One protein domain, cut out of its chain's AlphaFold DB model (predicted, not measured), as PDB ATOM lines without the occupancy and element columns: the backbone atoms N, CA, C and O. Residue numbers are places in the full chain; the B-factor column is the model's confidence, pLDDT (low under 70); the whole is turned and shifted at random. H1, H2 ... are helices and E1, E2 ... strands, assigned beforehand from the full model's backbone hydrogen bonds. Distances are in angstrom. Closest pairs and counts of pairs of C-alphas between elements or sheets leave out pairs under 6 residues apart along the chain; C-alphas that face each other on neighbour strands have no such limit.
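What this domain is: This is residues 3 to 8 and 15 to 85 of the 91 residues of an uncharacterized protein of Burkholderia cenocepacia (UniProt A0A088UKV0). One antiparallel sheet, E1 E2 E5 E4 E3, curls like part of a barrel, with short helix H1 packed on E2 and long loops at residues 21 to 34 and 50 to 70. The printed part has 77 residues, with five named strands, then one helix; it is mostly strand, though under half its residues are in named elements. It is only just loose, close to compact: radius of gyration of the C-alphas 14.0 A, spans 42 by 25 by 23 A.

How they stand to each other: E1, residues 3 to 5, neighbours E2, residues 16 to 20; N 3 and O 18 are 3.0 A apart. E3, residues 35 to 40, and E4, residues 44 to 49, form a hairpin; N 38 and O 46 are 2.8 A apart. E5, residues 71 to 76, continues this meander, each strand the antiparallel neighbour of the one before; N 45 and O 72 are 2.9 A apart. E2 and E5 are antiparallel neighbours, closing a Greek key of E2 to E5; N 19 and O 75 are 2.8 A apart. H1, residues 78 to 83, is on the sheet; its closest C-alphas to E2 are Asn 81 and Trp 17, 5.6 A. In H1 every O i to N i+4 pair is within hydrogen-bond range.

Where its parts are: E1 begins at C-alpha 3 (-14.357, -19.003, -29.226); H1 ends at C-alpha 83 (-22.382, -8.307, -33.287). E3, E4 and E5 measure 16.1, 17.3 and 16.5 A.

The domain as a whole: Residues 9 to 14 are not printed; C-alphas 8 and 15 are 8.9 A apart. The links E2 to E3 and E4 to E5 are long. Residues 7 to 8 have pLDDT under 70.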
ATOM      1  N   TRP A   3     -15.759 -19.379 -29.066       91.81
ATOM      2  CA  TRP A   3     -14.357 -19.003 -29.226       91.81
ATOM      3  C   TRP A   3     -14.185 -18.206 -30.514       91.81
ATOM      4  O   TRP A   3     -14.810 -18.516 -31.524       91.81
ATOM      5  N   LEU A   4     -13.344 -17.180 -30.460       89.56
ATOM      6  CA  LEU A   4     -12.894 -16.439 -31.629       89.56
ATOM      7  C   LEU A   4     -11.608 -17.097 -32.116       89.56
ATOM      8  O   LEU A   4     -10.702 -17.330 -31.312       89.56
ATOM      9  N   VAL A   5     -11.537 -17.449 -33.397       83.62
ATOM     10  CA  VAL A   5     -10.335 -18.060 -33.966       83.62
ATOM     11  C   VAL A   5      -9.799 -17.231 -35.116       83.62
ATOM     12  O   VAL A   5     -10.400 -17.140 -36.184       83.62
ATOM     13  N   ASP A   6      -8.589 -16.723 -34.926       79.94
ATOM     14  CA  ASP A   6      -7.764 -16.222 -36.016       79.94
ATOM     15  C   ASP A   6      -7.141 -17.425 -36.735       79.94
ATOM     16  O   ASP A   6      -5.994 -17.818 -36.488       79.94
ATOM     17  N   LYS A   7      -7.926 -18.092 -37.595       67.25
ATOM     18  CA  LYS A   7      -7.392 -19.169 -38.441       67.25
ATOM     19  C   LYS A   7      -6.273 -18.559 -39.283       67.25
ATOM     20  O   LYS A   7      -6.476 -17.550 -39.948       67.25
ATOM     21  N   LYS A   8      -5.078 -19.162 -39.252       57.44
ATOM     22  CA  LYS A   8      -3.926 -18.714 -40.050       57.44
ATOM     23  C   LYS A   8      -4.192 -18.916 -41.542       57.44
ATOM     24  O   LYS A   8      -3.661 -19.853 -42.132       57.44
ATOM     25  N   GLY A  15     -10.546 -12.865 -37.225       78.88
ATOM     26  CA  GLY A  15     -11.021 -14.223 -36.992       78.88
ATOM     27  C   GLY A  15     -12.543 -14.333 -36.929       78.88
ATOM     28  O   GLY A  15     -13.245 -13.368 -36.637       78.88
ATOM     29  N   ASP A  16     -13.061 -15.533 -37.182       87.06
ATOM     30  CA  ASP A  16     -14.490 -15.806 -37.048       87.06
ATOM     31  C   ASP A  16     -14.790 -16.371 -35.653       87.06
ATOM     32  O   ASP A  16     -14.063 -17.220 -35.123       87.06
ATOM     33  N   TRP A  17     -15.898 -15.935 -35.062       92.19
ATOM     34  CA  TRP A  17     -16.501 -16.577 -33.905       92.19
ATOM     35  C   TRP A  17     -17.093 -17.928 -34.289       92.19
ATOM     36  O   TRP A  17     -17.827 -18.064 -35.269       92.19
ATOM     37  N   TYR A  18     -16.826 -18.920 -33.453       93.06
ATOM     38  CA  TYR A  18     -17.442 -20.235 -33.496       93.06
ATOM     39  C   TYR A  18     -18.167 -20.492 -32.186       93.06
ATOM     40  O   TYR A  18     -17.802 -19.975 -31.126       93.06
ATOM     41  N   LYS A  19     -19.176 -21.353 -32.258       95.69
ATOM     42  CA  LYS A  19     -19.874 -21.885 -31.100       95.69
ATOM     43  C   LYS A  19     -20.022 -23.391 -31.186       95.69
ATOM     44  O   LYS A  19     -20.224 -23.950 -32.257       95.69
ATOM     45  N   ALA A  20     -19.992 -24.027 -30.027       97.25
ATOM     46  CA  ALA A  20     -20.435 -25.398 -29.845       97.25
ATOM     47  C   ALA A  20     -21.566 -25.416 -28.817       97.25
ATOM     48  O   ALA A  20     -21.426 -24.871 -27.712       97.25
ATOM     49  N   GLU A  21     -22.670 -26.055 -29.192       96.31
ATOM     50  CA  GLU A  21     -23.842 -26.259 -28.342       96.31
ATOM     51  C   GLU A  21     -23.800 -27.639 -27.681       96.31
ATOM     52  O   GLU A  21     -23.090 -28.537 -28.132       96.31
ATOM     53  N   ASN A  22     -24.569 -27.815 -26.601       94.94
ATOM     54  CA  ASN A  22     -24.681 -29.086 -25.868       94.94
ATOM     55  C   ASN A  22     -23.332 -29.682 -25.419       94.94
ATOM     56  O   ASN A  22     -23.188 -30.899 -25.292       94.94
ATOM     57  N   VAL A  23     -22.340 -28.824 -25.162       95.56
ATOM     58  CA  VAL A  23     -21.034 -29.236 -24.636       95.56
ATOM     59  C   VAL A  23     -21.229 -29.830 -23.243       95.56
ATOM     60  O   VAL A  23     -21.826 -29.203 -22.368       95.56
ATOM     61  N   ARG A  24     -20.713 -31.042 -23.030       94.94
ATOM     62  CA  ARG A  24     -20.785 -31.756 -21.751       94.94
ATOM     63  C   ARG A  24     -19.382 -32.034 -21.244       94.94
ATOM     64  O   ARG A  24     -18.492 -32.333 -22.032       94.94
ATOM     65  N   ILE A  25     -19.213 -31.986 -19.929       92.81
ATOM     66  CA  ILE A  25     -17.959 -32.343 -19.268       92.81
ATOM     67  C   ILE A  25     -18.095 -33.789 -18.763       92.81
ATOM     68  O   ILE A  25     -19.089 -34.088 -18.087       92.81
ATOM     69  N   PRO A  26     -17.152 -34.695 -19.087       91.62
ATOM     70  CA  PRO A  26     -17.118 -36.033 -18.512       91.62
ATOM     71  C   PRO A  26     -17.111 -35.996 -16.984       91.62
ATOM     72  O   PRO A  26     -16.651 -35.033 -16.372       91.62
ATOM     73  N   LYS A  27     -17.578 -37.073 -16.342       90.56
ATOM     74  CA  LYS A  27     -17.372 -37.223 -14.897       90.56
ATOM     75  C   LYS A  27     -15.872 -37.197 -14.609       90.56
ATOM     76  O   LYS A  27     -15.108 -37.898 -15.267       90.56
ATOM     77  N   TYR A  28     -15.488 -36.429 -13.602       89.94
ATOM     78  CA  TYR A  28     -14.113 -36.325 -13.138       89.94
ATOM     79  C   TYR A  28     -14.038 -36.669 -11.652       89.94
ATOM     80  O   TYR A  28     -15.011 -36.514 -10.908       89.94
ATOM     81  N   GLY A  29     -12.888 -37.200 -11.240       85.75
ATOM     82  CA  GLY A  29     -12.580 -37.486  -9.843       85.75
ATOM     83  C   GLY A  29     -12.233 -36.228  -9.044       85.75
ATOM     84  O   GLY A  29     -12.860 -35.176  -9.157       85.75
ATOM     85  N   LYS A  30     -11.201 -36.326  -8.201       84.50
ATOM     86  CA  LYS A  30     -10.657 -35.154  -7.513       84.50
ATOM     87  C   LYS A  30     -10.024 -34.229  -8.553       84.50
ATOM     88  O   LYS A  30      -9.169 -34.670  -9.307       84.50
ATOM     89  N   VAL A  31     -10.406 -32.954  -8.567       81.31
ATOM     90  CA  VAL A  31      -9.781 -31.961  -9.452       81.31
ATOM     91  C   VAL A  31      -8.308 -31.823  -9.080       81.31
ATOM     92  O   VAL A  31      -7.993 -31.490  -7.935       81.31
ATOM     93  N   MET A  32      -7.416 -32.086 -10.035       75.75
ATOM     94  CA  MET A  32      -5.971 -32.100  -9.794       75.75
ATOM     95  C   MET A  32      -5.212 -30.948 -10.453       75.75
ATOM     96  O   MET A  32      -4.000 -30.857 -10.276       75.75
ATOM     97  N   GLY A  33      -5.888 -30.029 -11.146       73.31
ATOM     98  CA  GLY A  33      -5.212 -28.795 -11.541       73.31
ATOM     99  C   GLY A  33      -5.960 -27.884 -12.497       73.31
ATOM    100  O   GLY A  33      -5.928 -26.671 -12.300       73.31
ATOM    101  N   SER A  34      -6.603 -28.403 -13.546       83.56
ATOM    102  CA  SER A  34      -7.090 -27.527 -14.626       83.56
ATOM    103  C   SER A  34      -8.234 -28.122 -15.443       83.56
ATOM    104  O   SER A  34      -8.367 -29.341 -15.573       83.56
ATOM    105  N   MET A  35      -9.040 -27.227 -16.013       90.69
ATOM    106  CA  MET A  35      -9.981 -27.527 -17.088       90.69
ATOM    107  C   MET A  35      -9.284 -27.303 -18.431       90.69
ATOM    108  O   MET A  35      -8.591 -26.304 -18.610       90.69
ATOM    109  N   TRP A  36      -9.487 -28.224 -19.363       91.69
ATOM    110  CA  TRP A  36      -8.874 -28.217 -20.684       91.69
ATOM    111  C   TRP A  36      -9.945 -28.108 -21.763       91.69
ATOM    112  O   TRP A  36     -10.971 -28.788 -21.685       91.69
ATOM    113  N   ALA A  37      -9.672 -27.295 -22.782       92.94
ATOM    114  CA  ALA A  37     -10.396 -27.299 -24.044       92.94
ATOM    115  C   ALA A  37      -9.488 -27.885 -25.127       92.94
ATOM    116  O   ALA A  37      -8.494 -27.272 -25.510       92.94
ATOM    117  N   VAL A  38      -9.815 -29.088 -25.594       92.75
ATOM    118  CA  VAL A  38      -9.064 -29.781 -26.643       92.75
ATOM    119  C   VAL A  38      -9.777 -29.554 -27.965       92.75
ATOM    120  O   VAL A  38     -10.883 -30.056 -28.168       92.75
ATOM    121  N   PHE A  39      -9.145 -28.790 -28.851       91.56
ATOM    122  CA  PHE A  39      -9.621 -28.590 -30.215       91.56
ATOM    123  C   PHE A  39      -9.125 -29.724 -31.109       91.56
ATOM    124  O   PHE A  39      -7.946 -30.072 -31.104       91.56
ATOM    125  N   LEU A  40     -10.046 -30.297 -31.874       91.88
ATOM    126  CA  LEU A  40      -9.837 -31.444 -32.747       91.88
ATOM    127  C   LEU A  40     -10.089 -31.035 -34.208       91.88
ATOM    128  O   LEU A  40     -10.770 -30.034 -34.463       91.88
ATOM    129  N   PRO A  41      -9.595 -31.808 -35.194       90.56
ATOM    130  CA  PRO A  41      -9.877 -31.550 -36.602       90.56
ATOM    131  C   PRO A  41     -11.377 -31.432 -36.892       90.56
ATOM    132  O   PRO A  41     -12.188 -32.159 -36.308       90.56
ATOM    133  N   GLY A  42     -11.724 -30.543 -37.825       90.25
ATOM    134  CA  GLY A  42     -13.111 -30.279 -38.213       90.25
ATOM    135  C   GLY A  42     -13.870 -29.400 -37.222       90.25
ATOM    136  O   GLY A  42     -15.060 -29.610 -37.039       90.25
ATOM    137  N   ASP A  43     -13.190 -28.461 -36.556       91.12
ATOM    138  CA  ASP A  43     -13.783 -27.522 -35.588       91.12
ATOM    139  C   ASP A  43     -14.519 -28.221 -34.429       91.12
ATOM    140  O   ASP A  43     -15.465 -27.695 -33.847       91.12
ATOM    141  N   ARG A  44     -14.083 -29.433 -34.079       94.31
ATOM    142  CA  ARG A  44     -14.612 -30.202 -32.952       94.31
ATOM    143  C   ARG A  44     -13.907 -29.788 -31.667       94.31
ATOM    144  O   ARG A  44     -12.723 -29.453 -31.676       94.31
ATOM    145  N   VAL A  45     -14.616 -29.847 -30.548       95.00
ATOM    146  CA  VAL A  45     -14.057 -29.498 -29.240       95.00
ATOM    147  C   VAL A  45     -14.491 -30.489 -28.176       95.00
ATOM    148  O   VAL A  45     -15.637 -30.935 -28.144       95.00
ATOM    149  N   ARG A  46     -13.569 -30.803 -27.271       95.38
ATOM    150  CA  ARG A  46     -13.836 -31.560 -26.053       95.38
ATOM    151  C   ARG A  46     -13.391 -30.758 -24.843       95.38
ATOM    152  O   ARG A  46     -12.255 -30.291 -24.797       95.38
ATOM    153  N   ILE A  47     -14.272 -30.637 -23.855       95.12
ATOM    154  CA  ILE A  47     -13.945 -30.017 -22.570       95.12
ATOM    155  C   ILE A  47     -13.792 -31.110 -21.520       95.12
ATOM    156  O   ILE A  47     -14.640 -31.993 -21.414       95.12
ATOM    157  N   MET A  48     -12.727 -31.045 -20.730       93.75
ATOM    158  CA  MET A  48     -12.465 -32.012 -19.661       93.75
ATOM    159  C   MET A  48     -11.818 -31.349 -18.450       93.75
ATOM    160  O   MET A  48     -11.269 -30.251 -18.541       93.75
ATOM    161  N   VAL A  49     -11.857 -32.043 -17.318       93.56
ATOM    162  CA  VAL A  49     -11.173 -31.642 -16.089       93.56
ATOM    163  C   VAL A  49     -10.137 -32.704 -15.761       93.56
ATOM    164  O   VAL A  49     -10.491 -33.869 -15.604       93.56
ATOM    165  N   ALA A  50      -8.873 -32.298 -15.639       90.19
ATOM    166  CA  ALA A  50      -7.801 -33.213 -15.275       90.19
ATOM    167  C   ALA A  50      -7.973 -33.677 -13.818       90.19
ATOM    168  O   ALA A  50      -7.999 -32.858 -12.889       90.19
ATOM    169  N   ASP A  51      -8.067 -34.991 -13.617       88.75
ATOM    170  CA  ASP A  51      -8.326 -35.609 -12.309       88.75
ATOM    171  C   ASP A  51      -7.172 -36.485 -11.786       88.75
ATOM    172  O   ASP A  51      -7.296 -37.171 -10.767       88.75
ATOM    173  N   GLY A  52      -6.014 -36.410 -12.449       83.62
ATOM    174  CA  GLY A  52      -4.770 -37.061 -12.036       83.62
ATOM    175  C   GLY A  52      -4.680 -38.546 -12.386       83.62
ATOM    176  O   GLY A  52      -3.678 -39.182 -12.047       83.62
ATOM    177  N   ARG A  53      -5.687 -39.110 -13.061       85.69
ATOM    178  CA  ARG A  53      -5.630 -40.470 -13.595       85.69
ATOM    179  C   ARG A  53      -4.916 -40.464 -14.942       85.69
ATOM    180  O   ARG A  53      -5.438 -39.981 -15.935       85.69
ATOM    181  N   LYS A  54      -3.695 -40.998 -14.964       84.50
ATOM    182  CA  LYS A  54      -2.912 -41.096 -16.198       84.50
ATOM    183  C   LYS A  54      -3.444 -42.195 -17.115       84.50
ATOM    184  O   LYS A  54      -3.744 -43.292 -16.646       84.50
ATOM    185  N   GLY A  55      -3.481 -41.912 -18.412       83.81
ATOM    186  CA  GLY A  55      -3.873 -42.839 -19.470       83.81
ATOM    187  C   GLY A  55      -5.378 -43.074 -19.608       83.81
ATOM    188  O   GLY A  55      -5.766 -43.977 -20.350       83.81
ATOM    189  N   ASP A  56      -6.225 -42.317 -18.904       86.44
ATOM    190  CA  ASP A  56      -7.678 -42.403 -19.051       86.44
ATOM    191  C   ASP A  56      -8.249 -41.257 -19.903       86.44
ATOM    192  O   ASP A  56      -7.521 -40.467 -20.501       86.44
ATOM    193  N   ALA A  57      -9.579 -41.190 -20.004       85.62
ATOM    194  CA  ALA A  57     -10.246 -40.197 -20.836       85.62
ATOM    195  C   ALA A  57     -10.038 -38.746 -20.353       85.62
ATOM    196  O   ALA A  57     -10.224 -37.829 -21.144       85.62
ATOM    197  N   ASN A  58      -9.702 -38.499 -19.087       90.19
ATOM    198  CA  ASN A  58      -9.487 -37.153 -18.544       90.19
ATOM    199  C   ASN A  58      -7.998 -36.767 -18.492       90.19
ATOM    200  O   ASN A  58      -7.669 -35.695 -17.974       90.19
ATOM    201  N   ASP A  59      -7.110 -37.605 -19.034       89.69
ATOM    202  CA  ASP A  59      -5.696 -37.286 -19.190       89.69
ATOM    203  C   ASP A  59      -5.490 -36.309 -20.369       89.69
ATOM    204  O   ASP A  59      -5.772 -36.671 -21.516       89.69
ATOM    205  N   PRO A  60      -5.003 -35.074 -20.128       86.50
ATOM    206  CA  PRO A  60      -4.759 -34.102 -21.191       86.50
ATOM    207  C   PRO A  60      -3.687 -34.510 -22.198       86.50
ATOM    208  O   PRO A  60      -3.691 -33.982 -23.310       86.50
ATOM    209  N   ASP A  61      -2.817 -35.455 -21.844       88.06
ATOM    210  CA  ASP A  61      -1.766 -35.946 -22.732       88.06
ATOM    211  C   ASP A  61      -2.285 -37.002 -23.729       88.06
ATOM    212  O   ASP A  61      -1.552 -37.443 -24.619       88.06
ATOM    213  N   ILE A  62      -3.553 -37.415 -23.612       89.56
ATOM    214  CA  ILE A  62      -4.170 -38.436 -24.458       89.56
ATOM    215  C   ILE A  62      -5.146 -37.797 -25.448       89.56
ATOM    216  O   ILE A  62      -6.092 -37.100 -25.082       89.56
ATOM    217  N   HIS A  63      -4.945 -38.090 -26.735       90.19
ATOM    218  CA  HIS A  63      -5.879 -37.686 -27.780       90.19
ATOM    219  C   HIS A  63      -7.238 -38.393 -27.589       90.19
ATOM    220  O   HIS A  63      -7.276 -39.629 -27.566       90.19
ATOM    221  N   PRO A  64      -8.359 -37.653 -27.497       91.94
ATOM    222  CA  PRO A  64      -9.688 -38.247 -27.391       91.94
ATOM    223  C   PRO A  64     -10.015 -39.161 -28.577       91.94
ATOM    224  O   PRO A  64      -9.603 -38.910 -29.707       91.94
ATOM    225  N   SER A  65     -10.804 -40.211 -28.348       91.44
ATOM    226  CA  SER A  65     -11.349 -40.997 -29.462       91.44
ATOM    227  C   SER A  65     -12.252 -40.119 -30.332       91.44
ATOM    228  O   SER A  65     -13.030 -39.336 -29.796       91.44
ATOM    229  N   ASP A  66     -12.225 -40.289 -31.657       89.75
ATOM    230  CA  ASP A  66     -13.103 -39.538 -32.569       89.75
ATOM    231  C   ASP A  66     -14.600 -39.710 -32.266       89.75
ATOM    232  O   ASP A  66     -15.389 -38.817 -32.569       89.75
ATOM    233  N   ASN A  67     -14.974 -40.835 -31.646       91.75
ATOM    234  CA  ASN A  67     -16.343 -41.160 -31.244       91.75
ATOM    235  C   ASN A  67     -16.616 -40.872 -29.756       91.75
ATOM    236  O   ASN A  67     -17.581 -41.396 -29.196       91.75
ATOM    237  N   ASP A  68     -15.762 -40.095 -29.083       94.56
ATOM    238  CA  ASP A  68     -15.977 -39.716 -27.687       94.56
ATOM    239  C   ASP A  68     -17.297 -38.918 -27.559       94.56
ATOM    240  O   ASP A  68     -17.457 -37.873 -28.196       94.56
ATOM    241  N   PRO A  69     -18.258 -39.371 -26.727       95.25
ATOM    242  CA  PRO A  69     -19.575 -38.741 -26.607       95.25
ATOM    243  C   PRO A  69     -19.547 -37.334 -25.985       95.25
ATOM    244  O   PRO A  69     -20.588 -36.670 -25.930       95.25
ATOM    245  N   TYR A  70     -18.399 -36.889 -25.472       95.69
ATOM    246  CA  TYR A  70     -18.179 -35.546 -24.940       95.69
ATOM    247  C   TYR A  70     -17.540 -34.594 -25.961       95.69
ATOM    248  O   TYR A  70     -17.312 -33.426 -25.642       95.69
ATOM    249  N   ILE A  71     -17.286 -35.059 -27.189       96.62
ATOM    250  CA  ILE A  71     -16.940 -34.184 -28.307       96.62
ATOM    251  C   ILE A  71     -18.202 -33.470 -28.792       96.62
ATOM    252  O   ILE A  71     -19.219 -34.092 -29.099       96.62
ATOM    253  N   ALA A  72     -18.110 -32.149 -28.893       97.19
ATOM    254  CA  ALA A  72     -19.117 -31.300 -29.502       97.19
ATOM    255  C   ALA A  72     -18.607 -30.731 -30.830       97.19
ATOM    256  O   ALA A  72     -17.414 -30.466 -31.001       97.19
ATOM    257  N   GLN A  73     -19.533 -30.521 -31.761       96.69
ATOM    258  CA  GLN A  73     -19.243 -29.892 -33.042       96.69
ATOM    259  C   GLN A  73     -19.302 -28.369 -32.902       96.69
ATOM    260  O   GLN A  73     -20.315 -27.818 -32.465       96.69
ATOM    261  N   GLY A  74     -18.222 -27.699 -33.292       94.62
ATOM    262  CA  GLY A  74     -18.206 -26.263 -33.508       94.62
ATOM    263  C   GLY A  74     -18.799 -25.893 -34.857       94.62
ATOM    264  O   GLY A  74     -18.590 -26.584 -35.854       94.62
ATOM    265  N   VAL A  75     -19.523 -24.784 -34.887       94.06
ATOM    266  CA  VAL A  75     -20.040 -24.146 -36.099       94.06
ATOM    267  C   VAL A  75     -19.776 -22.650 -36.023       94.06
ATOM    268  O   VAL A  75     -19.630 -22.109 -34.927       94.06
ATOM    269  N   VAL A  76     -19.728 -21.979 -37.171       91.88
ATOM    270  CA  VAL A  76     -19.634 -20.515 -37.220       91.88
ATOM    271  C   VAL A  76     -20.812 -19.912 -36.450       91.88
ATOM    272  O   VAL A  76     -21.964 -20.312 -36.631       91.88
ATOM    273  N   ASP A  77     -20.527 -18.964 -35.563       93.62
ATOM    274  CA  ASP A  77     -21.555 -18.240 -34.826       93.62
ATOM    275  C   ASP A  77     -21.931 -16.971 -35.591       93.62
ATOM    276  O   ASP A  77     -21.326 -15.917 -35.408       93.62
ATOM    277  N   GLU A  78     -22.905 -17.071 -36.495       92.62
ATOM    278  CA  GLU A  78     -23.337 -15.946 -37.337       92.62
ATOM    279  C   GLU A  78     -23.764 -14.722 -36.516       92.62
ATOM    280  O   GLU A  78     -23.484 -13.583 -36.888       92.62
ATOM    281  N   GLU A  79     -24.420 -14.948 -35.377       92.75
ATOM    282  CA  GLU A  79     -24.879 -13.872 -34.507       92.75
ATOM    283  C   GLU A  79     -23.691 -13.127 -33.899       92.75
ATOM    284  O   GLU A  79     -23.642 -11.896 -33.947       92.75
ATOM    285  N   TRP A  80     -22.712 -13.864 -33.374       92.19
ATOM    286  CA  TRP A  80     -21.536 -13.250 -32.764       92.19
ATOM    287  C   TRP A  80     -20.588 -12.638 -33.786       92.19
ATOM    288  O   TRP A  80     -20.051 -11.565 -33.535       92.19
ATOM    289  N   ASN A  81     -20.461 -13.223 -34.973       89.44
ATOM    290  CA  ASN A  81     -19.729 -12.592 -36.069       89.44
ATOM    291  C   ASN A  81     -20.388 -11.299 -36.557       89.44
ATOM    292  O   ASN A  81     -19.696 -10.394 -37.018       89.44
ATOM    293  N   ARG A  82     -21.717 -11.175 -36.440       88.94
ATOM    294  CA  ARG A  82     -22.427  -9.931 -36.762       88.94
ATOM    295  C   ARG A  82     -22.247  -8.863 -35.684       88.94
ATOM    296  O   ARG A  82     -22.124  -7.691 -36.022       88.94
ATOM    297  N   LEU A  83     -22.315  -9.249 -34.411       89.88
ATOM    298  CA  LEU A  83     -22.382  -8.307 -33.287       89.88
ATOM    299  C   LEU A  83     -21.015  -7.970 -32.676       89.88
ATOM    300  O   LEU A  83     -20.845  -6.866 -32.174       89.88
ATOM    301  N   TYR A  84     -20.059  -8.897 -32.731       85.62
ATOM    302  CA  TYR A  84     -18.808  -8.874 -31.963       85.62
ATOM    303  C   TYR A  84     -17.589  -9.198 -32.838       85.62
ATOM    304  O   TYR A  84     -16.646  -9.835 -32.372       85.62
ATOM    305  N   ARG A  85     -17.611  -8.811 -34.120       78.19
ATOM    306  CA  ARG A  85     -16.664  -9.277 -35.151       78.19
ATOM    307  C   ARG A  85     -15.183  -9.157 -34.774       78.19
ATOM    308  O   ARG A  85     -14.419 -10.065 -35.064       78.19
TER     309      ARG A  85